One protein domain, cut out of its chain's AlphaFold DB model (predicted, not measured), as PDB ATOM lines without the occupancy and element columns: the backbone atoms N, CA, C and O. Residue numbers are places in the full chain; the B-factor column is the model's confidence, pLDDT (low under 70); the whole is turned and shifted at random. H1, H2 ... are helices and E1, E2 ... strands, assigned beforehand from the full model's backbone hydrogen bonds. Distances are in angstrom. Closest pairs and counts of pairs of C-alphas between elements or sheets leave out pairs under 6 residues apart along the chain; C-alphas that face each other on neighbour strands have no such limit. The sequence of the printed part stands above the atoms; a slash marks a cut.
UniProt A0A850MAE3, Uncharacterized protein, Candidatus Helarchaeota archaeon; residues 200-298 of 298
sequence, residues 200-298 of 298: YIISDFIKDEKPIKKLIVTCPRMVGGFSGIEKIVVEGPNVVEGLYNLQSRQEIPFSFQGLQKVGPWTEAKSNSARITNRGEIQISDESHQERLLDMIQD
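Overview. This is residues 200 to 298 of the 298 residues of an uncharacterized protein of Candidatus Helarchaeota archaeon (UniProt A0A850MAE3). A single twisted sheet of five strands forms a wall with helices over one face and the other face bare. H1 and H3 run along the strands, H4 packs by the edge strand E5, and H2 stands up from the sheet towards the E2 edge. The printed part has 99 residues, with four named helices and five named strands in the order H1 E1 E2 H2 H3 E3 E4 E5 H4; the sheet order E2 E1 E3 E4 E5 is antiparallel throughout, and the class is mixed, helices and strands. The whole is compact, with a radius of gyration of the C-alphas of 14.0 A and spans of 40 by 27 by 18 A.

Arrangement. The sheet runs E2 (residues 231 to 235), E1 (212 to 218), E3 (265 to 270), E4 (273 to 276), E5 (280 to 283). E2 and E1 form a hairpin, with N 232 and O 217 at 2.9 A; E1 and E3 have N 213 and O 269 at 2.8 A. E3, E4 and E5 make a meander, each strand the antiparallel neighbour of the one before, with N 270 and O 273 at 2.8 A and N 274 and O 282 at 2.7 A. H1 (200 to 208), H3 (256 to 262) and H4 (286 to 297) form the second of two layers, helices on one face of the sheet. H1 has a height over the sheet of 9.0 A and runs along E3, at 25 degrees on the local plane; its closest C-alphas to E3 are Ile 202 and Trp 265, 6.5 A. H3 runs along E1, at 1 degrees on the local plane. H2 (239 to 248), on the same face as H1, only just stands up, rising 41 degrees. H2 and H3 only just touch, with 3 pairs of C-alphas within 8 A, the closest Leu 243 and Phe 256 at 6.2 A, about perpendicular at 89 degrees. E2, H2, H3 and E3 make a split strand-helix-strand unit, two strands running the same way with E1 between them, and a right-handed crossover. H1 and H4 are close but not clearly touching, the closest C-alphas being Ile 201 and Met 295 at 7.0 A. In H1, H2 and H4 every O i to N i+4 pair is within hydrogen-bond range; in H3, 2 of 3.

Along the chain. H1 begins at C-alpha 200, (29.197, 1.833, -19.170), and is 12.5 A long. E1 is 17.6 A, E2 13.1 A, E3 14.4 A, H2 14.1 A and H4 16.9 A. H4 ends at C-alpha 297, (20.025, 11.719, -20.195).

Size, cuts and confidence. The C-alphas of Gly 224 and Glu 286, the two farthest apart, are 41.8 A apart. The printed part has no cut. The link E1 to E2, residues 219 to 230, is long. The mean pLDDT of the printed part is 80.0; 17 residues are under 70, among them 221 to 227 and 286 to 288.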
ATOM      1  N   TYR A 200      29.713   2.072 -20.522       82.75
ATOM      2  CA  TYR A 200      29.197   1.833 -19.170       82.75
ATOM      3  C   TYR A 200      27.677   1.608 -19.168       82.75
ATOM      4  O   TYR A 200      27.230   0.667 -18.527       82.75
ATOM      5  N   ILE A 201      26.907   2.349 -19.982       83.62
ATOM      6  CA  ILE A 201      25.457   2.125 -20.146       83.62
ATOM      7  C   ILE A 201      25.198   0.719 -20.690       83.62
ATOM      8  O   ILE A 201      24.315   0.012 -20.216       83.62
ATOM      9  N   ILE A 202      26.002   0.278 -21.665       84.19
ATOM     10  CA  ILE A 202      25.913  -1.089 -22.197       84.19
ATOM     11  C   ILE A 202      26.252  -2.107 -21.102       84.19
ATOM     12  O   ILE A 202      25.595  -3.139 -21.003       84.19
ATOM     13  N   SER A 203      27.245  -1.824 -20.255       81.50
ATOM     14  CA  SER A 203      27.578  -2.690 -19.124       81.50
ATOM     15  C   SER A 203      26.456  -2.782 -18.094       81.50
ATOM     16  O   SER A 203      26.258  -3.867 -17.552       81.50
ATOM     17  N   ASP A 204      25.767  -1.685 -17.790       83.38
ATOM     18  CA  ASP A 204      24.662  -1.681 -16.828       83.38
ATOM     19  C   ASP A 204      23.438  -2.395 -17.405       83.38
ATOM     20  O   ASP A 204      22.894  -3.286 -16.756       83.38
ATOM     21  N   PHE A 205      23.132  -2.166 -18.688       83.31
ATOM     22  CA  PHE A 205      22.148  -2.951 -19.434       83.31
ATOM     23  C   PHE A 205      22.409  -4.462 -19.318       83.31
ATOM     24  O   PHE A 205      21.495  -5.221 -19.029       83.31
ATOM     25  N   ILE A 206      23.657  -4.920 -19.478       83.56
ATOM     26  CA  ILE A 206      24.006  -6.348 -19.365       83.56
ATOM     27  C   ILE A 206      23.776  -6.916 -17.952       83.56
ATOM     28  O   ILE A 206      23.480  -8.103 -17.812       83.56
ATOM     29  N   LYS A 207      23.962  -6.111 -16.898       81.38
ATOM     30  CA  LYS A 207      23.741  -6.561 -15.511       81.38
ATOM     31  C   LYS A 207      22.255  -6.762 -15.234       81.38
ATOM     32  O   LYS A 207      21.890  -7.746 -14.586       81.38
ATOM     33  N   ASP A 208      21.447  -5.833 -15.735       80.44
ATOM     34  CA  ASP A 208      20.017  -5.749 -15.465       80.44
ATOM     35  C   ASP A 208      19.198  -6.703 -16.343       80.44
ATOM     36  O   ASP A 208      18.193  -7.254 -15.896       80.44
ATOM     37  N   GLU A 209      19.643  -6.946 -17.578       80.44
ATOM     38  CA  GLU A 209      18.924  -7.757 -18.559       80.44
ATOM     39  C   GLU A 209      19.455  -9.182 -18.639       80.44
ATOM     40  O   GLU A 209      20.630  -9.432 -18.916       80.44
ATOM     41  N   LYS A 210      18.560 -10.157 -18.455       79.31
ATOM     42  CA  LYS A 210      18.863 -11.582 -18.614       79.31
ATOM     43  C   LYS A 210      17.687 -12.295 -19.290       79.31
ATOM     44  O   LYS A 210      16.545 -12.074 -18.901       79.31
ATOM     45  N   PRO A 211      17.934 -13.197 -20.256       89.19
ATOM     46  CA  PRO A 211      19.242 -13.629 -20.742       89.19
ATOM     47  C   PRO A 211      19.825 -12.696 -21.815       89.19
ATOM     48  O   PRO A 211      19.111 -12.168 -22.673       89.19
ATOM     49  N   ILE A 212      21.154 -12.570 -21.826       91.00
ATOM     50  CA  ILE A 212      21.889 -11.900 -22.905       91.00
ATOM     51  C   ILE A 212      22.241 -12.916 -23.984       91.00
ATOM     52  O   ILE A 212      22.913 -13.909 -23.720       91.00
ATOM     53  N   LYS A 213      21.821 -12.645 -25.219       92.06
ATOM     54  CA  LYS A 213      22.035 -13.519 -26.376       92.06
ATOM     55  C   LYS A 213      23.282 -13.196 -27.180       92.06
ATOM     56  O   LYS A 213      23.789 -14.055 -27.899       92.06
ATOM     57  N   LYS A 214      23.751 -11.952 -27.114       93.12
ATOM     58  CA  LYS A 214      24.937 -11.516 -27.847       93.12
ATOM     59  C   LYS A 214      25.660 -10.383 -27.138       93.12
ATOM     60  O   LYS A 214      25.017  -9.459 -26.643       93.12
ATOM     61  N   LEU A 215      26.986 -10.454 -27.168       91.12
ATOM     62  CA  LEU A 215      27.904  -9.423 -26.701       91.12
ATOM     63  C   LEU A 215      28.993  -9.174 -27.744       91.12
ATOM     64  O   LEU A 215      29.511 -10.118 -28.343       91.12
ATOM     65  N   ILE A 216      29.356  -7.908 -27.942       91.06
ATOM     66  CA  ILE A 216      30.518  -7.516 -28.746       91.06
ATOM     67  C   ILE A 216      31.419  -6.598 -27.923       91.06
ATOM     68  O   ILE A 216      30.959  -5.578 -27.400       91.06
ATOM     69  N   VAL A 217      32.705  -6.943 -27.874       88.50
ATOM     70  CA  VAL A 217      33.777  -6.151 -27.258       88.50
ATOM     71  C   VAL A 217      34.807  -5.797 -28.313       88.50
ATOM     72  O   VAL A 217      35.187  -6.645 -29.122       88.50
ATOM     73  N   THR A 218      35.283  -4.556 -28.293       87.56
ATOM     74  CA  THR A 218      36.436  -4.159 -29.113       87.56
ATOM     75  C   THR A 218      37.740  -4.519 -28.423       87.56
ATOM     76  O   THR A 218      37.872  -4.355 -27.216       87.56
ATOM     77  N   CYS A 219      38.699  -5.012 -29.198       83.00
ATOM     78  CA  CYS A 219      40.021  -5.393 -28.720       83.00
ATOM     79  C   CYS A 219      41.022  -4.315 -29.161       83.00
ATOM     80  O   CYS A 219      41.386  -4.254 -30.337       83.00
ATOM     81  N   PRO A 220      41.445  -3.405 -28.269       71.12
ATOM     82  CA  PRO A 220      42.481  -2.448 -28.589       71.12
ATOM     83  C   PRO A 220      43.809  -3.188 -28.779       71.12
ATOM     84  O   PRO A 220      44.136  -4.112 -28.037       71.12
ATOM     85  N   ARG A 221      44.617  -2.728 -29.742       63.97
ATOM     86  CA  ARG A 221      45.911  -3.333 -30.127       63.97
ATOM     87  C   ARG A 221      46.931  -3.469 -28.983       63.97
ATOM     88  O   ARG A 221      47.962  -4.100 -29.167       63.97
ATOM     89  N   MET A 222      46.658  -2.861 -27.830       57.62
ATOM     90  CA  MET A 222      47.535  -2.839 -26.658       57.62
ATOM     91  C   MET A 222      47.340  -4.037 -25.713       57.62
ATOM     92  O   MET A 222      48.122  -4.189 -24.779       57.62
ATOM     93  N   VAL A 223      46.328  -4.890 -25.922       60.44
ATOM     94  CA  VAL A 223      46.101  -6.067 -25.065       60.44
ATOM     95  C   VAL A 223      46.880  -7.267 -25.607       60.44
ATOM     96  O   VAL A 223      46.567  -7.807 -26.672       60.44
ATOM     97  N   GLY A 224      47.906  -7.692 -24.864       58.91
ATOM     98  CA  GLY A 224      48.691  -8.889 -25.178       58.91
ATOM     99  C   GLY A 224      47.806 -10.135 -25.305       58.91
ATOM    100  O   GLY A 224      46.853 -10.305 -24.549       58.91
ATOM    101  N   GLY A 225      48.091 -10.991 -26.291       64.25
ATOM    102  CA  GLY A 225      47.283 -12.181 -26.606       64.25
ATOM    103  C   GLY A 225      46.119 -11.947 -27.581       64.25
ATOM    104  O   GLY A 225      45.574 -12.918 -28.093       64.25
ATOM    105  N   PHE A 226      45.787 -10.690 -27.906       67.12
ATOM    106  CA  PHE A 226      44.735 -10.328 -28.874       67.12
ATOM    107  C   PHE A 226      45.260  -9.469 -30.038       67.12
ATOM    108  O   PHE A 226      44.500  -8.773 -30.712       67.12
ATOM    109  N   SER A 227      46.572  -9.503 -30.294       66.31
ATOM    110  CA  SER A 227      47.181  -8.766 -31.407       66.31
ATOM    111  C   SER A 227      46.581  -9.212 -32.746       66.31
ATOM    112  O   SER A 227      46.508 -10.402 -33.035       66.31
ATOM    113  N   GLY A 228      46.115  -8.252 -33.547       73.56
ATOM    114  CA  GLY A 228      45.424  -8.509 -34.818       73.56
ATOM    115  C   GLY A 228      43.930  -8.835 -34.696       73.56
ATOM    116  O   GLY A 228      43.245  -8.885 -35.714       73.56
ATOM    117  N   ILE A 229      43.397  -8.998 -33.481       80.31
ATOM    118  CA  ILE A 229      41.960  -9.172 -33.244       80.31
ATOM    119  C   ILE A 229      41.343  -7.793 -33.015       80.31
ATOM    120  O   ILE A 229      41.741  -7.074 -32.108       80.31
ATOM    121  N   GLU A 230      40.360  -7.413 -33.832       83.12
ATOM    122  CA  GLU A 230      39.669  -6.120 -33.692       83.12
ATOM    123  C   GLU A 230      38.486  -6.186 -32.719       83.12
ATOM    124  O   GLU A 230      38.151  -5.207 -32.045       83.12
ATOM    125  N   LYS A 231      37.818  -7.341 -32.654       88.69
ATOM    126  CA  LYS A 231      36.617  -7.548 -31.845       88.69
ATOM    127  C   LYS A 231      36.442  -9.006 -31.442       88.69
ATOM    128  O   LYS A 231      36.737  -9.907 -32.222       88.69
ATOM    129  N   ILE A 232      35.856  -9.210 -30.268       86.75
ATOM    130  CA  ILE A 232      35.337 -10.501 -29.812       86.75
ATOM    131  C   ILE A 232      33.815 -10.433 -29.889       86.75
ATOM    132  O   ILE A 232      33.201  -9.491 -29.382       86.75
ATOM    133  N   VAL A 233      33.212 -11.425 -30.540       91.62
ATOM    134  CA  VAL A 233      31.759 -11.573 -30.671       91.62
ATOM    135  C   VAL A 233      31.369 -12.885 -30.011       91.62
ATOM    136  O   VAL A 233      31.879 -13.935 -30.392       91.62
ATOM    137  N   VAL A 234      30.466 -12.825 -29.036       90.19
ATOM    138  CA  VAL A 234      29.950 -14.014 -28.350       90.19
ATOM    139  C   VAL A 234      28.444 -14.071 -28.553       90.19
ATOM    140  O   VAL A 234      27.755 -13.082 -28.302       90.19
ATOM    141  N   GLU A 235      27.937 -15.213 -29.021       93.44
ATOM    142  CA  GLU A 235      26.523 -15.442 -29.330       93.44
ATOM    143  C   GLU A 235      26.049 -16.769 -28.730       93.44
ATOM    144  O   GLU A 235      26.779 -17.758 -28.735       93.44
ATOM    145  N   GLY A 236      24.826 -16.797 -28.202       91.50
ATOM    146  CA  GLY A 236      24.246 -17.993 -27.594       91.50
ATOM    147  C   GLY A 236      22.891 -17.728 -26.933       91.50
ATOM    148  O   GLY A 236      22.384 -16.609 -26.985       91.50
ATOM    149  N   PRO A 237      22.265 -18.740 -26.309       89.00
ATOM    150  CA  PRO A 237      21.004 -18.562 -25.586       89.00
ATOM    151  C   PRO A 237      21.176 -17.740 -24.298       89.00
ATOM    152  O   PRO A 237      20.297 -16.946 -23.973       89.00
ATOM    153  N   ASN A 238      22.315 -17.899 -23.610       91.12
ATOM    154  CA  ASN A 238      22.741 -17.081 -22.475       91.12
ATOM    155  C   ASN A 238      24.273 -16.955 -22.467       91.12
ATOM    156  O   ASN A 238      24.992 -17.824 -21.977       91.12
ATOM    157  N   VAL A 239      24.777 -15.870 -23.047       89.62
ATOM    158  CA  VAL A 239      26.211 -15.618 -23.223       89.62
ATOM    159  C   VAL A 239      26.922 -15.426 -21.888       89.62
ATOM    160  O   VAL A 239      28.032 -15.921 -21.721       89.62
ATOM    161  N   VAL A 240      26.301 -14.723 -20.938       87.56
ATOM    162  CA  VAL A 240      26.931 -14.436 -19.641       87.56
ATOM    163  C   VAL A 240      27.195 -15.742 -18.895       87.56
ATOM    164  O   VAL A 240      28.329 -16.008 -18.512       87.56
ATOM    165  N   GLU A 241      26.176 -16.591 -18.764       88.12
ATOM    166  CA  GLU A 241      26.299 -17.914 -18.141       88.12
ATOM    167  C   GLU A 241      27.241 -18.842 -18.920       88.12
ATOM    168  O   GLU A 241      28.089 -19.502 -18.326       88.12
ATOM    169  N   GLY A 242      27.156 -18.840 -20.255       87.12
ATOM    170  CA  GLY A 242      28.056 -19.614 -21.108       87.12
ATOM    171  C   GLY A 242      29.528 -19.265 -20.874       87.12
ATOM    172  O   GLY A 242      30.347 -20.165 -20.718       87.12
ATOM    173  N   LEU A 243      29.862 -17.976 -20.773       86.81
ATOM    174  CA  LEU A 243      31.223 -17.521 -20.478       86.81
ATOM    175  C   LEU A 243      31.691 -17.949 -19.081       86.81
ATOM    176  O   LEU A 243      32.834 -18.377 -18.939       86.81
ATOM    177  N   TYR A 244      30.822 -17.885 -18.066       86.00
ATOM    178  CA  TYR A 244      31.145 -18.398 -16.728       86.00
ATOM    179  C   TYR A 244      31.452 -19.902 -16.752       86.00
ATOM    180  O   TYR A 244      32.431 -20.333 -16.143       86.00
ATOM    181  N   ASN A 245      30.669 -20.690 -17.494       86.75
ATOM    182  CA  ASN A 245      30.866 -22.136 -17.613       86.75
ATOM    183  C   ASN A 245      32.132 -22.500 -18.403       86.75
ATOM    184  O   ASN A 245      32.851 -23.422 -18.031       86.75
ATOM    185  N   LEU A 246      32.443 -21.775 -19.481       84.94
ATOM    186  CA  LEU A 246      33.692 -21.972 -20.228       84.94
ATOM    187  C   LEU A 246      34.915 -21.651 -19.362       84.94
ATOM    188  O   LEU A 246      35.912 -22.371 -19.393       84.94
ATOM    189  N   GLN A 247      34.832 -20.588 -18.561       84.06
ATOM    190  CA  GLN A 247      35.901 -20.205 -17.650       84.06
ATOM    191  C   GLN A 247      36.097 -21.238 -16.531       84.06
ATOM    192  O   GLN A 247      37.236 -21.580 -16.219       84.06
ATOM    193  N   SER A 248      35.018 -21.747 -15.926       86.00
ATOM    194  CA  SER A 248      35.118 -22.743 -14.850       86.00
ATOM    195  C   SER A 248      35.733 -24.061 -15.329       86.00
ATOM    196  O   SER A 248      36.444 -24.713 -14.569       86.00
ATOM    197  N   ARG A 249      35.536 -24.407 -16.609       86.31
ATOM    198  CA  ARG A 249      36.194 -25.534 -17.290       86.31
ATOM    199  C   ARG A 249      37.591 -25.211 -17.838       86.31
ATOM    200  O   ARG A 249      38.209 -26.082 -18.434       86.31
ATOM    201  N   GLN A 250      38.089 -23.988 -17.632       81.62
ATOM    202  CA  GLN A 250      39.387 -23.501 -18.125       81.62
ATOM    203  C   GLN A 250      39.534 -23.529 -19.661       81.62
ATOM    204  O   GLN A 250      40.645 -23.524 -20.184       81.62
ATOM    205  N   GLU A 251      38.423 -23.516 -20.403       77.62
ATOM    206  CA  GLU A 251      38.416 -23.546 -21.876       77.62
ATOM    207  C   GLU A 251      38.699 -22.171 -22.495       77.62
ATOM    208  O   GLU A 251      39.106 -22.073 -23.653       77.62
ATOM    209  N   ILE A 252      38.487 -21.099 -21.728       74.44
ATOM    210  CA  ILE A 252      38.819 -19.731 -22.127       74.44
ATOM    211  C   ILE A 252      39.627 -19.036 -21.028       74.44
ATOM    212  O   ILE A 252      39.351 -19.222 -19.841       74.44
ATOM    213  N   PRO A 253      40.591 -18.174 -21.396       67.19
ATOM    214  CA  PRO A 253      41.420 -17.474 -20.420       67.19
ATOM    215  C   PRO A 253      40.742 -16.224 -19.836       67.19
ATOM    216  O   PRO A 253      41.311 -15.569 -18.965       67.19
ATOM    217  N   PHE A 254      39.548 -15.851 -20.311       70.06
ATOM    218  CA  PHE A 254      38.866 -14.614 -19.928       70.06
ATOM    219  C   PHE A 254      37.487 -14.873 -19.316       70.06
ATOM    220  O   PHE A 254      36.689 -15.651 -19.829       70.06
ATOM    221  N   SER A 255      37.188 -14.168 -18.223       69.75
ATOM    222  CA  SER A 255      35.854 -14.131 -17.616       69.75
ATOM    223  C   SER A 255      34.964 -13.078 -18.278       69.75
ATOM    224  O   SER A 255      35.445 -12.238 -19.041       69.75
ATOM    225  N   PHE A 256      33.677 -13.035 -17.920       69.50
ATOM    226  CA  PHE A 256      32.810 -11.898 -18.260       69.50
ATOM    227  C   PHE A 256      33.425 -10.551 -17.820       69.50
ATOM    228  O   PHE A 256      33.433  -9.588 -18.582       69.50
ATOM    229  N   GLN A 257      34.018 -10.498 -16.624       70.19
ATOM    230  CA  GLN A 257      34.760  -9.328 -16.130       70.19
ATOM    231  C   GLN A 257      36.099  -9.144 -16.866       70.19
ATOM    232  O   GLN A 257      36.554  -8.023 -17.064       70.19
ATOM    233  N   GLY A 258      36.727 -10.236 -17.304       68.75
ATOM    234  CA  GLY A 258      37.930 -10.235 -18.131       68.75
ATOM    235  C   GLY A 258      37.684  -9.589 -19.492       68.75
ATOM    236  O   GLY A 258      38.496  -8.779 -19.920       68.75
ATOM    237  N   LEU A 259      36.531  -9.840 -20.119       72.94
ATOM    238  CA  LEU A 259      36.123  -9.169 -21.357       72.94
ATOM    239  C   LEU A 259      35.987  -7.651 -21.186       72.94
ATOM    240  O   LEU A 259      36.380  -6.913 -22.083       72.94
ATOM    241  N   GLN A 260      35.531  -7.170 -20.023       69.62
ATOM    242  CA  GLN A 260      35.510  -5.728 -19.721       69.62
ATOM    243  C   GLN A 260      36.914  -5.116 -19.686       69.62
ATOM    244  O   GLN A 260      37.085  -3.941 -19.998       69.62
ATOM    245  N   LYS A 261      37.920  -5.914 -19.305       70.19
ATOM    246  CA  LYS A 261      39.330  -5.503 -19.281       70.19
ATOM    247  C   LYS A 261      39.988  -5.577 -20.658       70.19
ATOM    248  O   LYS A 261      40.979  -4.889 -20.873       70.19
ATOM    249  N   VAL A 262      39.455  -6.394 -21.574       73.44
ATOM    250  CA  VAL A 262      39.931  -6.454 -22.964       73.44
ATOM    251  C   VAL A 262      39.619  -5.137 -23.665       73.44
ATOM    252  O   VAL A 262      40.496  -4.564 -24.296       73.44
ATOM    253  N   GLY A 263      38.409  -4.608 -23.519       78.88
ATOM    254  CA  GLY A 263      38.083  -3.296 -24.060       78.88
ATOM    255  C   GLY A 263      36.617  -2.923 -23.895       78.88
ATOM    256  O   GLY A 263      35.856  -3.634 -23.235       78.88
ATOM    257  N   PRO A 264      36.194  -1.787 -24.473       83.25
ATOM    258  CA  PRO A 264      34.845  -1.297 -24.274       83.25
ATOM    259  C   PRO A 264      33.819  -2.185 -24.985       83.25
ATOM    260  O   PRO A 264      34.015  -2.620 -26.130       83.25
ATOM    261  N   TRP A 265      32.688  -2.396 -24.308       85.75
ATOM    262  CA  TRP A 265      31.495  -2.986 -24.903       85.75
ATOM    263  C   TRP A 265      30.993  -2.106 -26.041       85.75
ATOM    264  O   TRP A 265      30.862  -0.889 -25.899       85.75
ATOM    265  N   THR A 266      30.684  -2.729 -27.170       89.12
ATOM    266  CA  THR A 266      30.185  -2.020 -28.353       89.12
ATOM    267  C   THR A 266      28.779  -2.430 -28.746       89.12
ATOM    268  O   THR A 266      28.091  -1.655 -29.404       89.12
ATOM    269  N   GLU A 267      28.340  -3.625 -28.351       92.44
ATOM    270  CA  GLU A 267      26.969  -4.085 -28.557       92.44
ATOM    271  C   GLU A 267      26.573  -5.116 -27.497       92.44
ATOM    272  O   GLU A 267      27.365  -5.997 -27.159       92.44
ATOM    273  N   ALA A 268      25.329  -5.031 -27.031       91.00
ATOM    274  CA  ALA A 268      24.673  -6.078 -26.260       91.00
ATOM    275  C   ALA A 268      23.259  -6.314 -26.799       91.00
ATOM    276  O   ALA A 268      22.595  -5.378 -27.254       91.00
ATOM    277  N   LYS A 269      22.797  -7.566 -26.768       91.06
ATOM    278  CA  LYS A 269      21.452  -7.945 -27.212       91.06
ATOM    279  C   LYS A 269      20.853  -9.026 -26.317       91.06
ATOM    280  O   LYS A 269      21.475 -10.067 -26.118       91.06
ATOM    281  N   SER A 270      19.628  -8.802 -25.858       89.06
ATOM    282  CA  SER A 270      18.748  -9.758 -25.185       89.06
ATOM    283  C   SER A 270      17.606 -10.190 -26.126       89.06
ATOM    284  O   SER A 270      17.657  -9.990 -27.345       89.06
ATOM    285  N   ASN A 271      16.573 -10.829 -25.576       83.00
ATOM    286  CA  ASN A 271      15.319 -11.073 -26.297       83.00
ATOM    287  C   ASN A 271      14.539  -9.788 -26.562       83.00
ATOM    288  O   ASN A 271      13.942  -9.639 -27.626       83.00
ATOM    289  N   SER A 272      14.540  -8.904 -25.571       81.19
ATOM    290  CA  SER A 272      13.736  -7.693 -25.530       81.19
ATOM    291  C   SER A 272      14.464  -6.502 -26.130       81.19
ATOM    292  O   SER A 272      13.821  -5.601 -26.651       81.19
ATOM    293  N   ALA A 273      15.795  -6.470 -26.099       85.56
ATOM    294  CA  ALA A 273      16.522  -5.268 -26.459       85.56
ATOM    295  C   ALA A 273      17.863  -5.524 -27.156       85.56
ATOM    296  O   ALA A 273      18.475  -6.581 -27.044       85.56
ATOM    297  N   ARG A 274      18.328  -4.525 -27.903       88.94
ATOM    298  CA  ARG A 274      19.666  -4.425 -28.484       88.94
ATOM    299  C   ARG A 274      20.141  -2.993 -28.338       88.94
ATOM    300  O   ARG A 274      19.433  -2.067 -28.723       88.94
ATOM    301  N   ILE A 275      21.360  -2.832 -27.856       89.44
ATOM    302  CA  ILE A 275      22.008  -1.541 -27.670       89.44
ATOM    303  C   ILE A 275      23.388  -1.571 -28.314       89.44
ATOM    304  O   ILE A 275      24.090  -2.580 -28.245       89.44
ATOM    305  N   THR A 276      23.775  -0.475 -28.962       90.56
ATOM    306  CA  THR A 276      25.093  -0.335 -29.591       90.56
ATOM    307  C   THR A 276      25.740   0.982 -29.195       90.56
ATOM    308  O   THR A 276      25.065   1.999 -29.046       90.56
ATOM    309  N   ASN A 277      27.070   1.013 -29.140       85.69
ATOM    310  CA  ASN A 277      27.822   2.241 -28.875       85.69
ATOM    311  C   ASN A 277      27.653   3.311 -29.971       85.69
ATOM    312  O   ASN A 277      27.934   4.489 -29.762       85.69
ATOM    313  N   ARG A 278      27.135   2.916 -31.140       84.19
ATOM    314  CA  ARG A 278      26.778   3.805 -32.249       84.19
ATOM    315  C   ARG A 278      25.461   4.545 -32.029       84.19
ATOM    316  O   ARG A 278      25.027   5.220 -32.960       84.19
ATOM    317  N   GLY A 279      24.819   4.423 -30.869       82.00
ATOM    318  CA  GLY A 279      23.551   5.099 -30.592       82.00
ATOM    319  C   GLY A 279      22.333   4.418 -31.208       82.00
ATOM    320  O   GLY A 279      21.274   5.038 -31.289       82.00
ATOM    321  N   GLU A 280      22.485   3.179 -31.688       86.56
ATOM    322  CA  GLU A 280      21.359   2.365 -32.146       86.56
ATOM    323  C   GLU A 280      20.776   1.594 -30.964       86.56
ATOM    324  O   GLU A 280      21.494   0.826 -30.315       86.56
ATOM    325  N   ILE A 281      19.478   1.771 -30.737       86.25
ATOM    326  CA  ILE A 281      18.688   1.046 -29.743       86.25
ATOM    327  C   ILE A 281      17.557   0.305 -30.445       86.25
ATOM    328  O   ILE A 281      16.947   0.820 -31.374       86.25
ATOM    329  N   GLN A 282      17.250  -0.911 -30.039       85.81
ATOM    330  CA  GLN A 282      16.048  -1.625 -30.453       85.81
ATOM    331  C   GLN A 282      15.473  -2.220 -29.187       85.81
ATOM    332  O   GLN A 282      16.183  -2.957 -28.523       85.81
ATOM    333  N   ILE A 283      14.238  -1.888 -28.835       76.69
ATOM    334  CA  ILE A 283      13.640  -2.308 -27.567       76.69
ATOM    335  C   ILE A 283      12.208  -2.715 -27.864       76.69
ATOM    336  O   ILE A 283      11.451  -1.936 -28.429       76.69
ATOM    337  N   SER A 284      11.855  -3.951 -27.540       71.50
ATOM    338  CA  SER A 284      10.550  -4.525 -27.831       71.50
ATOM    339  C   SER A 284       9.465  -4.051 -26.871       71.50
ATOM    340  O   SER A 284       8.287  -4.191 -27.185       71.50
ATOM    341  N   ASP A 285       9.869  -3.544 -25.707       70.88
ATOM    342  CA  ASP A 285       8.998  -3.132 -24.616       70.88
ATOM    343  C   ASP A 285       9.179  -1.650 -24.264       70.88
ATOM    344  O   ASP A 285      10.281  -1.105 -24.287       70.88
ATOM    345  N   GLU A 286       8.069  -1.003 -23.938       65.56
ATOM    346  CA  GLU A 286       7.991   0.438 -23.733       65.56
ATOM    347  C   GLU A 286       8.635   0.873 -22.410       65.56
ATOM    348  O   GLU A 286       9.402   1.834 -22.387       65.56
ATOM    349  N   SER A 287       8.420   0.111 -21.333       67.75
ATOM    350  CA  SER A 287       8.992   0.419 -20.012       67.75
ATOM    351  C   SER A 287      10.528   0.383 -20.021       67.75
ATOM    352  O   SER A 287      11.200   1.236 -19.440       67.75
ATOM    353  N   HIS A 288      11.099  -0.557 -20.778       67.75
ATOM    354  CA  HIS A 288      12.540  -0.661 -20.995       67.75
ATOM    355  C   HIS A 288      13.091   0.504 -21.824       67.75
ATOM    356  O   HIS A 288      14.260   0.866 -21.683       67.75
ATOM    357  N   GLN A 289      12.266   1.101 -22.686       70.25
ATOM    358  CA  GLN A 289      12.673   2.245 -23.487       70.25
ATOM    359  C   GLN A 289      12.770   3.524 -22.667       70.25
ATOM    360  O   GLN A 289      13.750   4.244 -22.836       70.25
ATOM    361  N   GLU A 290      11.799   3.800 -21.799       71.00
ATOM    362  CA  GLU A 290      11.851   4.966 -20.908       71.00
ATOM    363  C   GLU A 290      13.077   4.892 -20.000       71.00
ATOM    364  O   GLU A 290      13.908   5.795 -20.026       71.00
ATOM    365  N   ARG A 291      13.294   3.743 -19.347       73.50
ATOM    366  CA  ARG A 291      14.481   3.516 -18.514       73.50
ATOM    367  C   ARG A 291      15.791   3.725 -19.275       73.50
ATOM    368  O   ARG A 291      16.718   4.334 -18.749       73.50
ATOM    369  N   LEU A 292      15.896   3.225 -20.511       73.31
ATOM    370  CA  LEU A 292      17.110   3.428 -21.304       73.31
ATOM    371  C   LEU A 292      17.295   4.902 -21.688       73.31
ATOM    372  O   LEU A 292      18.423   5.389 -21.724       73.31
ATOM    373  N   LEU A 293      16.210   5.616 -21.991       74.75
ATOM    374  CA  LEU A 293      16.272   7.048 -22.277       74.75
ATOM    375  C   LEU A 293      16.683   7.858 -21.043       74.75
ATOM    376  O   LEU A 293      17.400   8.840 -21.222       74.75
ATOM    377  N   ASP A 294      16.291   7.440 -19.840       74.88
ATOM    378  CA  ASP A 294      16.724   8.060 -18.583       74.88
ATOM    379  C   ASP A 294      18.229   7.858 -18.363       74.88
ATOM    380  O   ASP A 294      18.960   8.831 -18.209       74.88
ATOM    381  N   MET A 295      18.729   6.623 -18.517       72.25
ATOM    382  CA  MET A 295      20.168   6.315 -18.405       72.25
ATOM    383  C   MET A 295      21.052   7.106 -19.383       72.25
ATOM    384  O   MET A 295      22.250   7.246 -19.157       72.25
ATOM    385  N   ILE A 296      20.492   7.550 -20.513       71.31
ATOM    386  CA  ILE A 296      21.198   8.304 -21.560       71.31
ATOM    387  C   ILE A 296      21.131   9.826 -21.319       71.31
ATOM    388  O   ILE A 296      21.897  10.582 -21.926       71.31
ATOM    389  N   GLN A 297      20.187  10.297 -20.501       66.56
ATOM    390  CA  GLN A 297      20.025  11.719 -20.195       66.56
ATOM    391  C   GLN A 297      20.952  12.207 -19.079       66.56
ATOM    392  O   GLN A 297      21.348  13.378 -19.152       66.56
ATOM    393  N   ASP A 298      21.290  11.322 -18.139       54.22
ATOM    394  CA  ASP A 298      22.261  11.520 -17.052       54.22
ATOM    395  C   ASP A 298      23.721  11.520 -17.548       54.22
ATOM    396  O   ASP A 298      24.495  12.397 -17.094       54.22
TER     397      ASP A 298